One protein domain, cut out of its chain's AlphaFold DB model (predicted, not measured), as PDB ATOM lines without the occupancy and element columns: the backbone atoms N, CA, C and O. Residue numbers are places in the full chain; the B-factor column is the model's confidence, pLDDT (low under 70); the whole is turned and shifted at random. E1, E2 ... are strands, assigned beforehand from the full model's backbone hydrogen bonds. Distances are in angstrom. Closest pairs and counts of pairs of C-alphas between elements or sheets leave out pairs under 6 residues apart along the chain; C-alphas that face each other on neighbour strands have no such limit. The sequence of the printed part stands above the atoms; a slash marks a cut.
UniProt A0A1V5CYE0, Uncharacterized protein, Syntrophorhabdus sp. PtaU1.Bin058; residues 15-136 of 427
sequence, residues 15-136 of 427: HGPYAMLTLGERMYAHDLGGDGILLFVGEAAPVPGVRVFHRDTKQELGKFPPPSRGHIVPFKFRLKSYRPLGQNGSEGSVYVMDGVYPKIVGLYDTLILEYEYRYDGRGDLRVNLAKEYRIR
ATOM      1  N   HIS A  15     -42.768  -7.429  -5.008       24.64
ATOM      2  CA  HIS A  15     -44.202  -7.548  -4.742       24.64
ATOM      3  C   HIS A  15     -44.866  -8.258  -5.926       24.64
ATOM      4  O   HIS A  15     -45.520  -7.657  -6.771       24.64
ATOM      5  N   GLY A  16     -44.670  -9.571  -5.985       29.53
ATOM      6  CA  GLY A  16     -45.422 -10.479  -6.843       29.53
ATOM      7  C   GLY A  16     -45.906 -11.664  -6.015       29.53
ATOM      8  O   GLY A  16     -45.501 -11.802  -4.863       29.53
ATOM      9  N   PRO A  17     -46.748 -12.550  -6.561       36.97
ATOM     10  CA  PRO A  17     -47.320 -13.663  -5.816       36.97
ATOM     11  C   PRO A  17     -46.274 -14.713  -5.387       36.97
ATOM     12  O   PRO A  17     -46.648 -15.750  -4.872       36.97
ATOM     13  N   TYR A  18     -44.978 -14.475  -5.544       39.66
ATOM     14  CA  TYR A  18     -43.889 -15.410  -5.296       39.66
ATOM     15  C   TYR A  18     -43.567 -15.539  -3.804       39.66
ATOM     16  O   TYR A  18     -43.423 -14.540  -3.107       39.66
ATOM     17  N   ALA A  19     -43.390 -16.769  -3.320       43.03
ATOM     18  CA  ALA A  19     -42.832 -17.015  -1.991       43.03
ATOM     19  C   ALA A  19     -41.430 -17.597  -2.125       43.03
ATOM     20  O   ALA A  19     -41.257 -18.602  -2.810       43.03
ATOM     21  N   MET A  20     -40.451 -16.971  -1.466       51.62
ATOM     22  CA  MET A  20     -39.077 -17.467  -1.390       51.62
ATOM     23  C   MET A  20     -38.820 -18.102  -0.023       51.62
ATOM     24  O   MET A  20     -38.720 -17.398   0.991       51.62
ATOM     25  N   LEU A  21     -38.665 -19.424  -0.009       58.22
ATOM     26  CA  LEU A  21     -38.243 -20.182   1.167       58.22
ATOM     27  C   LEU A  21     -36.741 -20.470   1.077       58.22
ATOM     28  O   LEU A  21     -36.270 -20.996   0.068       58.22
ATOM     29  N   THR A  22     -36.009 -20.132   2.140       59.22
ATOM     30  CA  THR A  22     -34.597 -20.494   2.311       59.22
ATOM     31  C   THR A  22     -34.496 -21.446   3.488       59.22
ATOM     32  O   THR A  22     -34.872 -21.084   4.601       59.22
ATOM     33  N   LEU A  23     -33.974 -22.644   3.249       59.94
ATOM     34  CA  LEU A  23     -33.764 -23.644   4.293       59.94
ATOM     35  C   LEU A  23     -32.288 -23.681   4.693       59.94
ATOM     36  O   LEU A  23     -31.404 -23.617   3.838       59.94
ATOM     37  N   GLY A  24     -32.028 -23.784   6.000       54.66
ATOM     38  CA  GLY A  24     -30.679 -23.914   6.574       54.66
ATOM     39  C   GLY A  24     -30.090 -25.326   6.463       54.66
ATOM     40  O   GLY A  24     -29.068 -25.622   7.077       54.66
ATOM     41  N   GLU A  25     -30.750 -26.205   5.713       62.41
ATOM     42  CA  GLU A  25     -30.362 -27.591   5.486       62.41
ATOM     43  C   GLU A  25     -30.402 -27.920   3.991       62.41
ATOM     44  O   GLU A  25     -31.126 -27.298   3.208       62.41
ATOM     45  N   ARG A  26     -29.604 -28.911   3.583       54.91
ATOM     46  CA  ARG A  26     -29.638 -29.428   2.213       54.91
ATOM     47  C   ARG A  26     -30.773 -30.434   2.095       54.91
ATOM     48  O   ARG A  26     -30.794 -31.408   2.839       54.91
ATOM     49  N   MET A  27     -31.635 -30.238   1.109       64.06
ATOM     50  CA  MET A  27     -32.679 -31.192   0.750       64.06
ATOM     51  C   MET A  27     -32.723 -31.400  -0.762       64.06
ATOM     52  O   MET A  27     -32.331 -30.520  -1.530       64.06
ATOM     53  N   TYR A  28     -33.236 -32.547  -1.187       61.19
ATOM     54  CA  TYR A  28     -33.636 -32.779  -2.569       61.19
ATOM     55  C   TYR A  28     -35.154 -32.663  -2.632       61.19
ATOM     56  O   TYR A  28     -35.844 -33.426  -1.964       61.19
ATOM     57  N   ALA A  29     -35.667 -31.701  -3.397       62.19
ATOM     58  CA  ALA A  29     -37.100 -31.516  -3.603       62.19
ATOM     59  C   ALA A  29     -37.482 -31.919  -5.032       62.19
ATOM     60  O   ALA A  29     -36.745 -31.607  -5.970       62.19
ATOM     61  N   HIS A  30     -38.615 -32.607  -5.187       64.50
ATOM     62  CA  HIS A  30     -39.161 -32.967  -6.497       64.50
ATOM     63  C   HIS A  30     -40.128 -31.921  -7.044       64.50
ATOM     64  O   HIS A  30     -40.062 -31.646  -8.235       64.50
ATOM     65  N   ASP A  31     -40.990 -31.336  -6.205       68.56
ATOM     66  CA  ASP A  31     -41.975 -30.328  -6.619       68.56
ATOM     67  C   ASP A  31     -42.375 -29.407  -5.458       68.56
ATOM     68  O   ASP A  31     -42.143 -29.718  -4.282       68.56
ATOM     69  N   LEU A  32     -42.986 -28.275  -5.810       68.31
ATOM     70  CA  LEU A  32     -43.580 -27.318  -4.881       68.31
ATOM     71  C   LEU A  32     -45.052 -27.098  -5.237       68.31
ATOM     72  O   LEU A  32     -45.406 -26.839  -6.388       68.31
ATOM     73  N   GLY A  33     -45.906 -27.157  -4.223       71.62
ATOM     74  CA  GLY A  33     -47.321 -26.804  -4.311       71.62
ATOM     75  C   GLY A  33     -47.711 -25.868  -3.175       71.62
ATOM     76  O   GLY A  33     -46.873 -25.479  -2.368       71.62
ATOM     77  N   GLY A  34     -48.980 -25.501  -3.079       71.62
ATOM     78  CA  GLY A  34     -49.455 -24.658  -1.986       71.62
ATOM     79  C   GLY A  34     -50.676 -23.841  -2.364       71.62
ATOM     80  O   GLY A  34     -51.187 -23.943  -3.479       71.62
ATOM     81  N   ASP A  35     -51.117 -23.019  -1.423       72.50
ATOM     82  CA  ASP A  35     -52.174 -22.036  -1.614       72.50
ATOM     83  C   ASP A  35     -51.657 -20.613  -1.316       72.50
ATOM     84  O   ASP A  35     -50.450 -20.352  -1.318       72.50
ATOM     85  N   GLY A  36     -52.562 -19.655  -1.097       65.12
ATOM     86  CA  GLY A  36     -52.184 -18.278  -0.769       65.12
ATOM     87  C   GLY A  36     -51.441 -18.108   0.566       65.12
ATOM     88  O   GLY A  36     -50.770 -17.097   0.742       65.12
ATOM     89  N   ILE A  37     -51.540 -19.073   1.483       73.06
ATOM     90  CA  ILE A  37     -51.093 -19.017   2.886       73.06
ATOM     91  C   ILE A  37     -50.079 -20.121   3.208       73.06
ATOM     92  O   ILE A  37     -49.174 -19.910   4.017       73.06
ATOM     93  N   LEU A  38     -50.192 -21.287   2.577       79.75
ATOM     94  CA  LEU A  38     -49.378 -22.469   2.831       79.75
ATOM     95  C   LEU A  38     -48.523 -22.831   1.618       79.75
ATOM     96  O   LEU A  38     -48.959 -22.732   0.474       79.75
ATOM     97  N   LEU A  39     -47.317 -23.317   1.886       80.94
ATOM     98  CA  LEU A  39     -46.392 -23.888   0.915       80.94
ATOM     99  C   LEU A  39     -46.178 -25.372   1.232       80.94
ATOM    100  O   LEU A  39     -45.843 -25.720   2.363       80.94
ATOM    101  N   PHE A  40     -46.334 -26.228   0.229       83.25
ATOM    102  CA  PHE A  40     -46.094 -27.667   0.288       83.25
ATOM    103  C   PHE A  40     -44.798 -27.995  -0.453       83.25
ATOM    104  O   PHE A  40     -44.639 -27.649  -1.623       83.25
ATOM    105  N   VAL A  41     -43.873 -28.668   0.224       82.62
ATOM    106  CA  VAL A  41     -42.563 -29.034  -0.322       82.62
ATOM    107  C   VAL A  41     -42.454 -30.549  -0.375       82.62
ATOM    108  O   VAL A  41     -42.446 -31.199   0.672       82.62
ATOM    109  N   GLY A  42     -42.371 -31.107  -1.584       80.31
ATOM    110  CA  GLY A  42     -42.150 -32.536  -1.796       80.31
ATOM    111  C   GLY A  42     -40.680 -32.886  -1.640       80.31
ATOM    112  O   GLY A  42     -39.904 -32.743  -2.583       80.31
ATOM    113  N   GLU A  43     -40.292 -33.323  -0.448       79.69
ATOM    114  CA  GLU A  43     -38.947 -33.799  -0.156       79.69
ATOM    115  C   GLU A  43     -38.765 -35.217  -0.710       79.69
ATOM    116  O   GLU A  43     -39.540 -36.122  -0.409       79.69
ATOM    117  N   ALA A  44     -37.728 -35.403  -1.522       71.12
ATOM    118  CA  ALA A  44     -37.290 -36.687  -2.061       71.12
ATOM    119  C   ALA A  44     -36.240 -37.355  -1.163       71.12
ATOM    120  O   ALA A  44     -36.150 -38.577  -1.097       71.12
ATOM    121  N   ALA A  45     -35.405 -36.545  -0.507       63.03
ATOM    122  CA  ALA A  45     -34.349 -36.974   0.403       63.03
ATOM    123  C   ALA A  45     -33.842 -35.772   1.234       63.03
ATOM    124  O   ALA A  45     -33.842 -34.647   0.720       63.03
ATOM    125  N   PRO A  46     -33.310 -35.993   2.453       65.00
ATOM    126  CA  PRO A  46     -33.062 -37.292   3.090       65.00
ATOM    127  C   PRO A  46     -34.286 -37.961   3.725       65.00
ATOM    128  O   PRO A  46     -34.241 -39.173   3.924       65.00
ATOM    129  N   VAL A  47     -35.355 -37.223   4.043       79.75
ATOM    130  CA  VAL A  47     -36.573 -37.793   4.636       79.75
ATOM    131  C   VAL A  47     -37.741 -37.562   3.679       79.75
ATOM    132  O   VAL A  47     -38.326 -36.479   3.691       79.75
ATOM    133  N   PRO A  48     -38.083 -38.560   2.845       82.94
ATOM    134  CA  PRO A  48     -39.136 -38.412   1.857       82.94
ATOM    135  C   PRO A  48     -40.484 -38.045   2.493       82.94
ATOM    136  O   PRO A  48     -40.860 -38.593   3.532       82.94
ATOM    137  N   GLY A  49     -41.206 -37.102   1.888       88.50
ATOM    138  CA  GLY A  49     -42.517 -36.668   2.370       88.50
ATOM    139  C   GLY A  49     -42.853 -35.223   2.024       88.50
ATOM    140  O   GLY A  49     -42.072 -34.512   1.398       88.50
ATOM    141  N   VAL A  50     -44.047 -34.779   2.421       90.06
ATOM    142  CA  VAL A  50     -44.520 -33.416   2.139       90.06
ATOM    143  C   VAL A  50     -44.400 -32.568   3.395       90.06
ATOM    144  O   VAL A  50     -45.091 -32.824   4.382       90.06
ATOM    145  N   ARG A  51     -43.536 -31.553   3.361       90.31
ATOM    146  CA  ARG A  51     -43.406 -30.551   4.429       90.31
ATOM    147  C   ARG A  51     -44.300 -29.358   4.141       90.31
ATOM    148  O   ARG A  51     -44.439 -28.957   2.988       90.31
ATOM    149  N   VAL A  52     -44.886 -28.790   5.188       90.25
ATOM    150  CA  VAL A  52     -45.811 -27.662   5.089       90.25
ATOM    151  C   VAL A  52     -45.232 -26.467   5.818       90.25
ATOM    152  O   VAL A  52     -44.903 -26.547   7.002       90.25
ATOM    153  N   PHE A  53     -45.158 -25.346   5.117       86.31
ATOM    154  CA  PHE A  53     -44.673 -24.083   5.650       86.31
ATOM    155  C   PHE A  53     -45.752 -23.020   5.531       86.31
ATOM    156  O   PHE A  53     -46.499 -22.988   4.555       86.31
ATOM    157  N   HIS A  54     -45.793 -22.106   6.491       84.50
ATOM    158  CA  HIS A  54     -46.488 -20.848   6.289       84.50
ATOM    159  C   HIS A  54     -45.717 -20.019   5.260       84.50
ATOM    160  O   HIS A  54     -44.503 -19.851   5.361       84.50
ATOM    161  N   ARG A  55     -46.424 -19.462   4.285       74.75
ATOM    162  CA  ARG A  55     -45.842 -18.791   3.124       74.75
ATOM    163  C   ARG A  55     -45.070 -17.522   3.481       74.75
ATOM    164  O   ARG A  55     -43.913 -17.381   3.092       74.75
ATOM    165  N   ASP A  56     -45.685 -16.656   4.285       71.31
ATOM    166  CA  ASP A  56     -45.084 -15.370   4.664       71.31
ATOM    167  C   ASP A  56     -44.054 -15.503   5.788       71.31
ATOM    168  O   ASP A  56     -42.926 -15.024   5.672       71.31
ATOM    169  N   THR A  57     -44.422 -16.179   6.882       77.56
ATOM    170  CA  THR A  57     -43.546 -16.322   8.054       77.56
ATOM    171  C   THR A  57     -42.461 -17.379   7.865       77.56
ATOM    172  O   THR A  57     -41.500 -17.401   8.632       77.56
ATOM    173  N   LYS A  58     -42.594 -18.251   6.852       74.31
ATOM    174  CA  LYS A  58     -41.665 -19.349   6.528       74.31
ATOM    175  C   LYS A  58     -41.526 -20.393   7.637       74.31
ATOM    176  O   LYS A  58     -40.637 -21.237   7.589       74.31
ATOM    177  N   GLN A  59     -42.403 -20.343   8.635       85.69
ATOM    178  CA  GLN A  59     -42.432 -21.296   9.731       85.69
ATOM    179  C   GLN A  59     -42.885 -22.665   9.216       85.69
ATOM    180  O   GLN A  59     -43.917 -22.757   8.554       85.69
ATOM    181  N   GLU A  60     -42.150 -23.729   9.547       91.19
ATOM    182  CA  GLU A  60     -42.624 -25.101   9.333       91.19
ATOM    183  C   GLU A  60     -43.790 -25.384  10.286       91.19
ATOM    184  O   GLU A  60     -43.663 -25.247  11.504       91.19
ATOM    185  N   LEU A  61     -44.936 -25.741   9.714       93.00
ATOM    186  CA  LEU A  61     -46.176 -26.007  10.442       93.00
ATOM    187  C   LEU A  61     -46.385 -27.503  10.684       93.00
ATOM    188  O   LEU A  61     -47.076 -27.887  11.622       93.00
ATOM    189  N   GLY A  62     -45.797 -28.354   9.842       93.88
ATOM    190  CA  GLY A  62     -45.914 -29.800   9.969       93.88
ATOM    191  C   GLY A  62     -45.627 -30.533   8.667       93.88
ATOM    192  O   GLY A  62     -44.983 -30.008   7.758       93.88
ATOM    193  N   LYS A  63     -46.116 -31.771   8.585       94.50
ATOM    194  CA  LYS A  63     -45.965 -32.648   7.421       94.50
ATOM    195  C   LYS A  63     -47.284 -33.330   7.100       94.50
ATOM    196  O   LYS A  63     -48.116 -33.508   7.989       94.50
ATOM    197  N   PHE A  64     -47.462 -33.735   5.849       94.50
ATOM    198  CA  PHE A  64     -48.578 -34.613   5.510       94.50
ATOM    199  C   PHE A  64     -48.343 -35.984   6.154       94.50
ATOM    200  O   PHE A  64     -47.188 -36.422   6.236       94.50
ATOM    201  N   PRO A  65     -49.402 -36.671   6.622       94.06
ATOM    202  CA  PRO A  65     -49.254 -38.048   7.064       94.06
ATOM    203  C   PRO A  65     -48.768 -38.906   5.885       94.06
ATOM    204  O   PRO A  65     -49.178 -38.656   4.752       94.06
ATOM    205  N   PRO A  66     -47.891 -39.899   6.112       89.56
ATOM    206  CA  PRO A  66     -47.472 -40.790   5.041       89.56
ATOM    207  C   PRO A  66     -48.680 -41.587   4.521       89.56
ATOM    208  O   PRO A  66     -49.581 -41.910   5.306       89.56
ATOM    209  N   PRO A  67     -48.707 -41.931   3.226       87.19
ATOM    210  CA  PRO A  67     -49.747 -42.793   2.694       87.19
ATOM    211  C   PRO A  67     -49.655 -44.200   3.291       87.19
ATOM    212  O   PRO A  67     -48.604 -44.631   3.773       87.19
ATOM    213  N   SER A  68     -50.768 -44.935   3.263       82.75
ATOM    214  CA  SER A  68     -50.807 -46.308   3.782       82.75
ATOM    215  C   SER A  68     -50.072 -47.299   2.868       82.75
ATOM    216  O   SER A  68     -49.723 -48.407   3.285       82.75
ATOM    217  N   ARG A  69     -49.847 -46.892   1.613       76.88
ATOM    218  CA  ARG A  69     -49.184 -47.621   0.525       76.88
ATOM    219  C   ARG A  69     -48.374 -46.638  -0.326       76.88
ATOM    220  O   ARG A  69     -48.585 -45.437  -0.230       76.88
ATOM    221  N   GLY A  70     -47.493 -47.146  -1.184       74.56
ATOM    222  CA  GLY A  70     -46.703 -46.326  -2.110       74.56
ATOM    223  C   GLY A  70     -45.231 -46.208  -1.719       74.56
ATOM    224  O   GLY A  70     -44.706 -47.040  -0.976       74.56
ATOM    225  N   HIS A  71     -44.555 -45.201  -2.262       75.31
ATOM    226  CA  HIS A  71     -43.107 -45.008  -2.163       75.31
ATOM    227  C   HIS A  71     -42.716 -43.850  -1.245       75.31
ATOM    228  O   HIS A  71     -41.549 -43.759  -0.860       75.31
ATOM    229  N   ILE A  72     -43.682 -43.012  -0.851       82.19
ATOM    230  CA  ILE A  72     -43.457 -41.806  -0.041       82.19
ATOM    231  C   ILE A  72     -42.498 -40.842  -0.765       82.19
ATOM    232  O   ILE A  72     -41.759 -40.092  -0.143       82.19
ATOM    233  N   VAL A  73     -42.498 -40.844  -2.097       84.12
ATOM    234  CA  VAL A  73     -41.696 -39.958  -2.944       84.12
ATOM    235  C   VAL A  73     -42.654 -38.972  -3.616       84.12
ATOM    236  O   VAL A  73     -43.078 -39.191  -4.754       84.12
ATOM    237  N   PRO A  74     -43.046 -37.885  -2.925       81.75
ATOM    238  CA  PRO A  74     -43.959 -36.904  -3.492       81.75
ATOM    239  C   PRO A  74     -43.306 -36.238  -4.700       81.75
ATOM    240  O   PRO A  74     -42.311 -35.529  -4.567       81.75
ATOM    241  N   PHE A  75     -43.865 -36.491  -5.876       77.50
ATOM    242  CA  PHE A  75     -43.263 -36.129  -7.151       77.50
ATOM    243  C   PHE A  75     -43.927 -34.914  -7.793       77.50
ATOM    244  O   PHE A  75     -43.246 -34.120  -8.435       77.50
ATOM    245  N   LYS A  76     -45.247 -34.754  -7.626       80.56
ATOM    246  CA  LYS A  76     -46.003 -33.627  -8.190       80.56
ATOM    247  C   LYS A  76     -47.214 -33.254  -7.331       80.56
ATOM    248  O   LYS A  76     -47.860 -34.145  -6.782       80.56
ATOM    249  N   PHE A  77     -47.546 -31.964  -7.258       78.81
ATOM    250  CA  PHE A  77     -48.702 -31.431  -6.525       78.81
ATOM    251  C   PHE A  77     -49.724 -30.761  -7.445       78.81
ATOM    252  O   PHE A  77     -49.357 -29.995  -8.341       78.81
ATOM    253  N   ARG A  78     -51.018 -30.956  -7.166       80.56
ATOM    254  CA  ARG A  78     -52.116 -30.175  -7.761       80.56
ATOM    255  C   ARG A  78     -53.172 -29.833  -6.727       80.56
ATOM    256  O   ARG A  78     -53.737 -30.717  -6.091       80.56
ATOM    257  N   LEU A  79     -53.445 -28.544  -6.558       76.00
ATOM    258  CA  LEU A  79     -54.498 -28.078  -5.664       76.00
ATOM    259  C   LEU A  79     -55.860 -28.339  -6.315       76.00
ATOM    260  O   LEU A  79     -56.123 -27.855  -7.412       76.00
ATOM    261  N   LYS A  80     -56.714 -29.109  -5.639       77.56
ATOM    262  CA  LYS A  80     -58.076 -29.424  -6.090       77.56
ATOM    263  C   LYS A  80     -59.056 -28.334  -5.670       77.56
ATOM    264  O   LYS A  80     -59.901 -27.910  -6.449       77.56
ATOM    265  N   SER A  81     -58.942 -27.877  -4.428       76.25
ATOM    266  CA  SER A  81     -59.817 -26.853  -3.864       76.25
ATOM    267  C   SER A  81     -59.102 -26.062  -2.784       76.25
ATOM    268  O   SER A  81     -58.233 -26.593  -2.097       76.25
ATOM    269  N   TYR A  82     -59.510 -24.808  -2.611       80.31
ATOM    270  CA  TYR A  82     -58.986 -23.905  -1.596       80.31
ATOM    271  C   TYR A  82     -60.069 -22.953  -1.104       80.31
ATOM    272  O   TYR A  82     -60.895 -22.465  -1.879       80.31
ATOM    273  N   ARG A  83     -60.030 -22.660   0.194       76.25
ATOM    274  CA  ARG A  83     -60.865 -21.663   0.846       76.25
ATOM    275  C   ARG A  83     -60.078 -20.954   1.955       76.25
ATOM    276  O   ARG A  83     -59.523 -21.627   2.823       76.25
ATOM    277  N   PRO A  84     -60.065 -19.611   1.997       74.56
ATOM    278  CA  PRO A  84     -59.495 -18.883   3.124       74.56
ATOM    279  C   PRO A  84     -60.353 -19.047   4.389       74.56
ATOM    280  O   PRO A  84     -61.586 -19.013   4.343       74.56
ATOM    281  N   LEU A  85     -59.691 -19.173   5.537       77.44
ATOM    282  CA  LEU A  85     -60.266 -19.196   6.880       77.44
ATOM    283  C   LEU A  85     -59.766 -17.970   7.655       77.44
ATOM    284  O   LEU A  85     -58.767 -18.010   8.369       77.44
ATOM    285  N   GLY A  86     -60.469 -16.848   7.506       76.50
ATOM    286  CA  GLY A  86     -60.033 -15.571   8.077       76.50
ATOM    287  C   GLY A  86     -58.824 -14.983   7.342       76.50
ATOM    288  O   GLY A  86     -58.615 -15.270   6.168       76.50
ATOM    289  N   GLN A  87     -58.054 -14.122   8.019       71.44
ATOM    290  CA  GLN A  87     -56.933 -13.404   7.390       71.44
ATOM    291  C   GLN A  87     -55.703 -14.286   7.144       71.44
ATOM    292  O   GLN A  87     -55.027 -14.087   6.144       71.44
ATOM    293  N   ASN A  88     -55.443 -15.265   8.020       78.00
ATOM    294  CA  ASN A  88     -54.204 -16.052   8.003       78.00
ATOM    295  C   ASN A  88     -54.437 -17.570   7.967       78.00
ATOM    296  O   ASN A  88     -53.482 -18.324   8.078       78.00
ATOM    297  N   GLY A  89     -55.682 -18.043   7.877       80.44
ATOM    298  CA  GLY A  89     -55.994 -19.472   7.804       80.44
ATOM    299  C   GLY A  89     -56.418 -19.899   6.401       80.44
ATOM    300  O   GLY A  89     -56.925 -19.091   5.621       80.44
ATOM    301  N   SER A  90     -56.276 -21.181   6.089       82.94
ATOM    302  CA  SER A  90     -56.770 -21.770   4.844       82.94
ATOM    303  C   SER A  90     -57.194 -23.215   5.029       82.94
ATOM    304  O   SER A  90     -56.750 -23.904   5.941       82.94
ATOM    305  N   GLU A  91     -58.065 -23.696   4.159       90.06
ATOM    306  CA  GLU A  91     -58.361 -25.118   4.030       90.06
ATOM    307  C   GLU A  91     -58.545 -25.487   2.566       90.06
ATOM    308  O   GLU A  91     -58.822 -24.631   1.723       90.06
ATOM    309  N   GLY A  92     -58.413 -26.769   2.263       85.88
ATOM    310  CA  GLY A  92     -58.514 -27.233   0.897       85.88
ATOM    311  C   GLY A  92     -58.223 -28.711   0.745       85.88
ATOM    312  O   GLY A  92     -58.063 -29.445   1.722       85.88
ATOM    313  N   SER A  93     -58.124 -29.113  -0.517       87.12
ATOM    314  CA  SER A  93     -57.765 -30.468  -0.912       87.12
ATOM    315  C   SER A  93     -56.670 -30.407  -1.966       87.12
ATOM    316  O   SER A  93     -56.694 -29.547  -2.851       87.12
ATOM    317  N   VAL A  94     -55.704 -31.312  -1.883       87.38
ATOM    318  CA  VAL A  94     -54.545 -31.368  -2.774       87.38
ATOM    319  C   VAL A  94     -54.289 -32.803  -3.207       87.38
ATOM    320  O   VAL A  94     -54.326 -33.729  -2.398       87.38
ATOM    321  N   TYR A  95     -54.008 -32.971  -4.491       89.94
ATOM    322  CA  TYR A  95     -53.497 -34.204  -5.054       89.94
ATOM    323  C   TYR A  95     -51.974 -34.214  -5.013       89.94
ATOM    324  O   TYR A  95     -51.324 -33.252  -5.427       89.94
ATOM    325  N   VAL A  96     -51.416 -35.326  -4.550       90.56
ATOM    326  CA  VAL A  96     -49.981 -35.610  -4.546       90.56
ATOM    327  C   VAL A  96     -49.751 -36.865  -5.372       90.56
ATOM    328  O   VAL A  96     -50.287 -37.921  -5.048       90.56
ATOM    329  N   MET A  97     -48.956 -36.763  -6.433       90.19
ATOM    330  CA  MET A  97     -48.448 -37.941  -7.131       90.19
ATOM    331  C   MET A  97     -47.300 -38.525  -6.315       90.19
ATOM    332  O   MET A  97     -46.285 -37.859  -6.120       90.19
ATOM    333  N   ASP A  98     -47.468 -39.754  -5.846       88.12
ATOM    334  CA  ASP A  98     -46.414 -40.534  -5.203       88.12
ATOM    335  C   ASP A  98     -45.681 -41.343  -6.277       88.12
ATOM    336  O   ASP A  98     -46.213 -42.317  -6.818       88.12
ATOM    337  N   GLY A  99     -44.499 -40.855  -6.653       73.62
ATOM    338  CA  GLY A  99     -43.734 -41.355  -7.787       73.62
ATOM    339  C   GLY A  99     -42.873 -42.570  -7.450       73.62
ATOM    340  O   GLY A  99     -42.502 -42.820  -6.306       73.62
ATOM    341  N   VAL A 100     -42.492 -43.316  -8.485       68.12
ATOM    342  CA  VAL A 100     -41.505 -44.399  -8.382       68.12
ATOM    343  C   VAL A 100     -40.092 -43.882  -8.660       68.12
ATOM    344  O   VAL A 100     -39.882 -42.953  -9.441       68.12
ATOM    345  N   TYR A 101     -39.075 -44.505  -8.067       67.25
ATOM    346  CA  TYR A 101     -37.702 -44.272  -8.516       67.25
ATOM    347  C   TYR A 101     -37.509 -44.859  -9.927       67.25
ATOM    348  O   TYR A 101     -38.010 -45.957 -10.183       67.25
ATOM    349  N   PRO A 102     -36.700 -44.237 -10.814       60.28
ATOM    350  CA  PRO A 102     -36.431 -44.767 -12.159       60.28
ATOM    351  C   PRO A 102     -35.989 -46.241 -12.166       60.28
ATOM    352  O   PRO A 102     -36.273 -47.001 -13.083       60.28
ATOM    353  N   LYS A 103     -35.309 -46.656 -11.093       63.03
ATOM    354  CA  LYS A 103     -34.784 -48.007 -10.870       63.03
ATOM    355  C   LYS A 103     -35.836 -49.102 -10.679       63.03
ATOM    356  O   LYS A 103     -35.451 -50.267 -10.708       63.03
ATOM    357  N   ILE A 104     -37.095 -48.744 -10.426       64.94
ATOM    358  CA  ILE A 104     -38.205 -49.672 -10.146       64.94
ATOM    359  C   ILE A 104     -39.431 -49.399 -11.038       64.94
ATOM    360  O   ILE A 104     -40.545 -49.809 -10.718       64.94
ATOM    361  N   VAL A 105     -39.227 -48.689 -12.151       68.19
ATOM    362  CA  VAL A 105     -40.259 -48.355 -13.144       68.19
ATOM    363  C   VAL A 105     -40.981 -49.607 -13.642       68.19
ATOM    364  O   VAL A 105     -40.348 -50.617 -13.942       68.19
ATOM    365  N   GLY A 106     -42.312 -49.529 -13.721       64.69
ATOM    366  CA  GLY A 106     -43.185 -50.628 -14.144       64.69
ATOM    367  C   GLY A 106     -43.297 -51.807 -13.169       64.69
ATOM    368  O   GLY A 106     -44.034 -52.739 -13.461       64.69
ATOM    369  N   LEU A 107     -42.607 -51.785 -12.021       68.56
ATOM    370  CA  LEU A 107     -42.723 -52.840 -11.001       68.56
ATOM    371  C   LEU A 107     -43.790 -52.534  -9.946       68.56
ATOM    372  O   LEU A 107     -44.284 -53.449  -9.285       68.56
ATOM    373  N   TYR A 108     -44.116 -51.256  -9.766       75.81
ATOM    374  CA  TYR A 108     -45.034 -50.784  -8.740       75.81
ATOM    375  C   TYR A 108     -45.907 -49.666  -9.278       75.81
ATOM    376  O   TYR A 108     -45.422 -48.754  -9.945       75.81
ATOM    377  N   ASP A 109     -47.180 -49.731  -8.916       84.94
ATOM    378  CA  ASP A 109     -48.172 -48.730  -9.253       84.94
ATOM    379  C   ASP A 109     -47.808 -47.354  -8.705       84.94
ATOM    380  O   ASP A 109     -47.391 -47.194  -7.557       84.94
ATOM    381  N   THR A 110     -48.050 -46.346  -9.535       87.00
ATOM    382  CA  THR A 110     -48.005 -44.947  -9.114       87.00
ATOM    383  C   THR A 110     -49.308 -44.608  -8.398       87.00
ATOM    384  O   THR A 110     -50.385 -45.038  -8.822       87.00
ATOM    385  N   LEU A 111     -49.234 -43.821  -7.325       91.25
ATOM    386  CA  LEU A 111     -50.428 -43.380  -6.606       91.25
ATOM    387  C   LEU A 111     -50.701 -41.901  -6.857       91.25
ATOM    388  O   LEU A 111     -49.785 -41.082  -6.883       91.25
ATOM    389  N   ILE A 112     -51.982 -41.559  -6.979       92.50
ATOM    390  CA  ILE A 112     -52.464 -40.200  -6.736       92.50
ATOM    391  C   ILE A 112     -53.113 -40.203  -5.356       92.50
ATOM    392  O   ILE A 112     -54.013 -40.992  -5.083       92.50
ATOM    393  N   LEU A 113     -52.639 -39.337  -4.475       93.94
ATOM    394  CA  LEU A 113     -53.073 -39.246  -3.088       93.94
ATOM    395  C   LEU A 113     -53.856 -37.951  -2.902       93.94
ATOM    396  O   LEU A 113     -53.324 -36.876  -3.166       93.94
ATOM    397  N   GLU A 114     -55.100 -38.039  -2.450       94.31
ATOM    398  CA  GLU A 114     -55.901 -36.876  -2.075       94.31
ATOM    399  C   GLU A 114     -55.744 -36.600  -0.587       94.31
ATOM    400  O   GLU A 114     -56.151 -37.411   0.245       94.31
ATOM    401  N   TYR A 115     -55.186 -35.440  -0.257       95.31
ATOM    402  CA  TYR A 115     -55.121 -34.940   1.109       95.31
ATOM    403  C   TYR A 115     -56.099 -33.790   1.294       95.31
ATOM    404  O   TYR A 115     -56.175 -32.894   0.454       95.31
ATOM    405  N   GLU A 116     -56.783 -33.780   2.429       96.88
ATOM    406  CA  GLU A 116     -57.518 -32.624   2.931       96.88
ATOM    407  C   GLU A 116     -56.679 -31.936   4.002       96.88
ATOM    408  O   GLU A 116     -56.112 -32.596   4.879       96.88
ATOM    409  N   TYR A 117     -56.606 -30.611   3.950       94.62
ATOM    410  CA  TYR A 117     -55.871 -29.825   4.931       94.62
ATOM    411  C   TYR A 117     -56.705 -28.668   5.466       94.62
ATOM    412  O   TYR A 117     -57.574 -28.119   4.788       94.62
ATOM    413  N   ARG A 118     -56.400 -28.274   6.701       97.00
ATOM    414  CA  ARG A 118     -56.964 -27.102   7.359       97.00
ATOM    415  C   ARG A 118     -55.941 -26.472   8.292       97.00
ATOM    416  O   ARG A 118     -55.419 -27.138   9.180       97.00
ATOM    417  N   TYR A 119     -55.718 -25.182   8.114       94.25
ATOM    418  CA  TYR A 119     -54.875 -24.323   8.927       94.25
ATOM    419  C   TYR A 119     -55.702 -23.174   9.507       94.25
ATOM    420  O   TYR A 119     -56.401 -22.466   8.782       94.25
ATOM    421  N   ASP A 120     -55.637 -22.980  10.823       93.38
ATOM    422  CA  ASP A 120     -56.473 -22.006  11.537       93.38
ATOM    423  C   ASP A 120     -55.897 -20.577  11.599       93.38
ATOM    424  O   ASP A 120     -56.546 -19.670  12.125       93.38
ATOM    425  N   GLY A 121     -54.680 -20.369  11.088       88.50
ATOM    426  CA  GLY A 121     -53.972 -19.087  11.148       88.50
ATOM    427  C   GLY A 121     -53.304 -18.773  12.490       88.50
ATOM    428  O   GLY A 121     -52.744 -17.689  12.648       88.50
ATOM    429  N   ARG A 122     -53.358 -19.689  13.466       89.50
ATOM    430  CA  ARG A 122     -52.738 -19.561  14.800       89.50
ATOM    431  C   ARG A 122     -51.664 -20.611  15.069       89.50
ATOM    432  O   ARG A 122     -51.070 -20.603  16.144       89.50
ATOM    433  N   GLY A 123     -51.404 -21.488  14.103       84.88
ATOM    434  CA  GLY A 123     -50.399 -22.545  14.214       84.88
ATOM    435  C   GLY A 123     -50.977 -23.959  14.198       84.88
ATOM    436  O   GLY A 123     -50.190 -24.892  14.089       84.88
ATOM    437  N   ASP A 124     -52.305 -24.141  14.263       92.75
ATOM    438  CA  ASP A 124     -52.916 -25.475  14.179       92.75
ATOM    439  C   ASP A 124     -53.105 -25.863  12.708       92.75
ATOM    440  O   ASP A 124     -53.976 -25.328  12.016       92.75
ATOM    441  N   LEU A 125     -52.263 -26.782  12.228       96.44
ATOM    442  CA  LEU A 125     -52.377 -27.418  10.919       96.44
ATOM    443  C   LEU A 125     -52.855 -28.861  11.097       96.44
ATOM    444  O   LEU A 125     -52.198 -29.677  11.744       96.44
ATOM    445  N   ARG A 126     -53.961 -29.201  10.438       97.19
ATOM    446  CA  ARG A 126     -54.486 -30.565  10.346       97.19
ATOM    447  C   ARG A 126     -54.453 -31.016   8.901       97.19
ATOM    448  O   ARG A 126     -54.929 -30.293   8.030       97.19
ATOM    449  N   VAL A 127     -53.921 -32.207   8.664       97.19
ATOM    450  CA  VAL A 127     -53.873 -32.825   7.338       97.19
ATOM    451  C   VAL A 127     -54.299 -34.279   7.461       97.19
ATOM    452  O   VAL A 127     -53.782 -34.996   8.315       97.19
ATOM    453  N   ASN A 128     -55.217 -34.713   6.602       96.56
ATOM    454  CA  ASN A 128     -55.696 -36.089   6.546       96.56
ATOM    455  C   ASN A 128     -55.589 -36.617   5.118       96.56
ATOM    456  O   ASN A 128     -55.924 -35.915   4.167       96.56
ATOM    457  N   LEU A 129     -55.161 -37.869   4.975       96.25
ATOM    458  CA  LEU A 129     -55.286 -38.585   3.711       96.25
ATOM    459  C   LEU A 129     -56.755 -38.979   3.525       96.25
ATOM    460  O   LEU A 129     -57.286 -39.769   4.304       96.25
ATOM    461  N   ALA A 130     -57.404 -38.410   2.516       94.25
ATOM    462  CA  ALA A 130     -58.810 -38.646   2.219       94.25
ATOM    463  C   ALA A 130     -59.000 -39.852   1.294       94.25
ATOM    464  O   ALA A 130     -59.885 -40.678   1.525       94.25
ATOM    465  N   LYS A 131     -58.170 -39.969   0.250       93.38
ATOM    466  CA  LYS A 131     -58.275 -41.061  -0.723       93.38
ATOM    467  C   LYS A 131     -56.935 -41.395  -1.373       93.38
ATOM    468  O   LYS A 131     -56.106 -40.522  -1.602       93.38
ATOM    469  N   GLU A 132     -56.759 -42.667  -1.707       93.38
ATOM    470  CA  GLU A 132     -55.662 -43.171  -2.532       93.38
ATOM    471  C   GLU A 132     -56.252 -43.673  -3.853       93.38
ATOM    472  O   GLU A 132     -57.202 -44.454  -3.845       93.38
ATOM    473  N   TYR A 133     -55.692 -43.233  -4.976       92.31
ATOM    474  CA  TYR A 133     -56.055 -43.699  -6.308       92.31
ATOM    475  C   TYR A 133     -54.871 -44.413  -6.938       92.31
ATOM    476  O   TYR A 133     -53.743 -43.910  -6.920       92.31
ATOM    477  N   ARG A 134     -55.133 -45.581  -7.521       89.94
ATOM    478  CA  ARG A 134     -54.090 -46.459  -8.039       89.94
ATOM    479  C   ARG A 134     -53.992 -46.339  -9.555       89.94
ATOM    480  O   ARG A 134     -54.847 -46.840 -10.280       89.94
ATOM    481  N   ILE A 135     -52.918 -45.718 -10.039       87.50
ATOM    482  CA  ILE A 135     -52.576 -45.753 -11.461       87.50
ATOM    483  C   ILE A 135     -51.857 -47.071 -11.707       87.50
ATOM    484  O   ILE A 135     -50.708 -47.254 -11.294       87.50
ATOM    485  N   ARG A 136     -52.554 -47.992 -12.376       81.44
ATOM    486  CA  ARG A 136     -52.002 -49.313 -12.663       81.44
ATOM    487  C   ARG A 136     -50.736 -49.205 -13.485       81.44
ATOM    488  O   ARG A 136     -50.734 -48.583 -14.552       81.44
TER     489      ARG A 136
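This is residues 15 to 136 of the 427 residues of an uncharacterized protein of Syntrophorhabdus sp. PtaU1.Bin058 (UniProt A0A1V5CYE0). Two four-stranded antiparallel sheets, E2 to E5 and E6 to E9, lie face to face as a sandwich with their strands at 28 degrees, the edge strands E2 and E6 meeting along one side and E5 and E9 more sparsely along the other. The second sheet has the longer strands, two of them sharply bent, and the short strand E1 lies off the sandwich, apart from the other strands. The printed part has 122 residues with nine named strands, E1 to E9 in order, and no named helix; the class is all strand. Each sheet is a meander, each strand the antiparallel neighbour of the one before, in the orders E2 E3 E4 E5 and E6 E7 E8 E9. The whole is compact, with a radius of gyration of the C-alphas of 14.4 A and spans of 46 by 31 by 24 A.

E1, residues 19 to 23, pairs with no named strand. E2, residues 28 to 34, and E3, residues 38 to 45, form a hairpin, with N 33 and O 40 at 2.9 A. E3 and E4, residues 49 to 54, form the next hairpin, with N 41 and O 51 at 2.8 A. E4 and E5, residues 60 to 63, are a hairpin at 152 degrees, with N 52 and O 62 at 2.8 A. The chain then changes sheets. E6, residues 74 to 85, has 14 pairs of C-alphas within 8 A of E2, the closest His 30 and Phe 75 at 5.2 A. E6 and E7, residues 89 to 98, are a hairpin, with N 83 and O 91 at 2.8 A; E6 bends by 67 degrees at residue 81 and E7 by 57 degrees at residue 92. E7 and E8, residues 110 to 119, have N 96 and O 113 at 2.8 A. E8 and E9, residues 125 to 135, have N 114 and O 131 at 2.8 A. The closest C-alphas of E5 and E9 are those of Leu 61 and Leu 125, 6.4 A apart.

E1 begins at C-alpha 19 (-42.832, -17.015, -1.991). E3 measures 21.0 A from first to last C-alpha. E6 begins at C-alpha 74 (-43.959, -36.904, -3.492) and measures 26.2 A, E7 26.5 A, E8 28.2 A and E9 28.9 A. E9 ends at C-alpha 135 (-52.576, -45.753, -11.461).

The C-alphas farthest apart, those of Gln 87 and Leu 107, are 45.8 A apart. The printed part has no cut. The link from E7 to E8 is long, with 11 residues. Mean pLDDT of the printed part is 78.6; residues 15 to 32, 36, 45 to 46 and 100 to 107 are under 70.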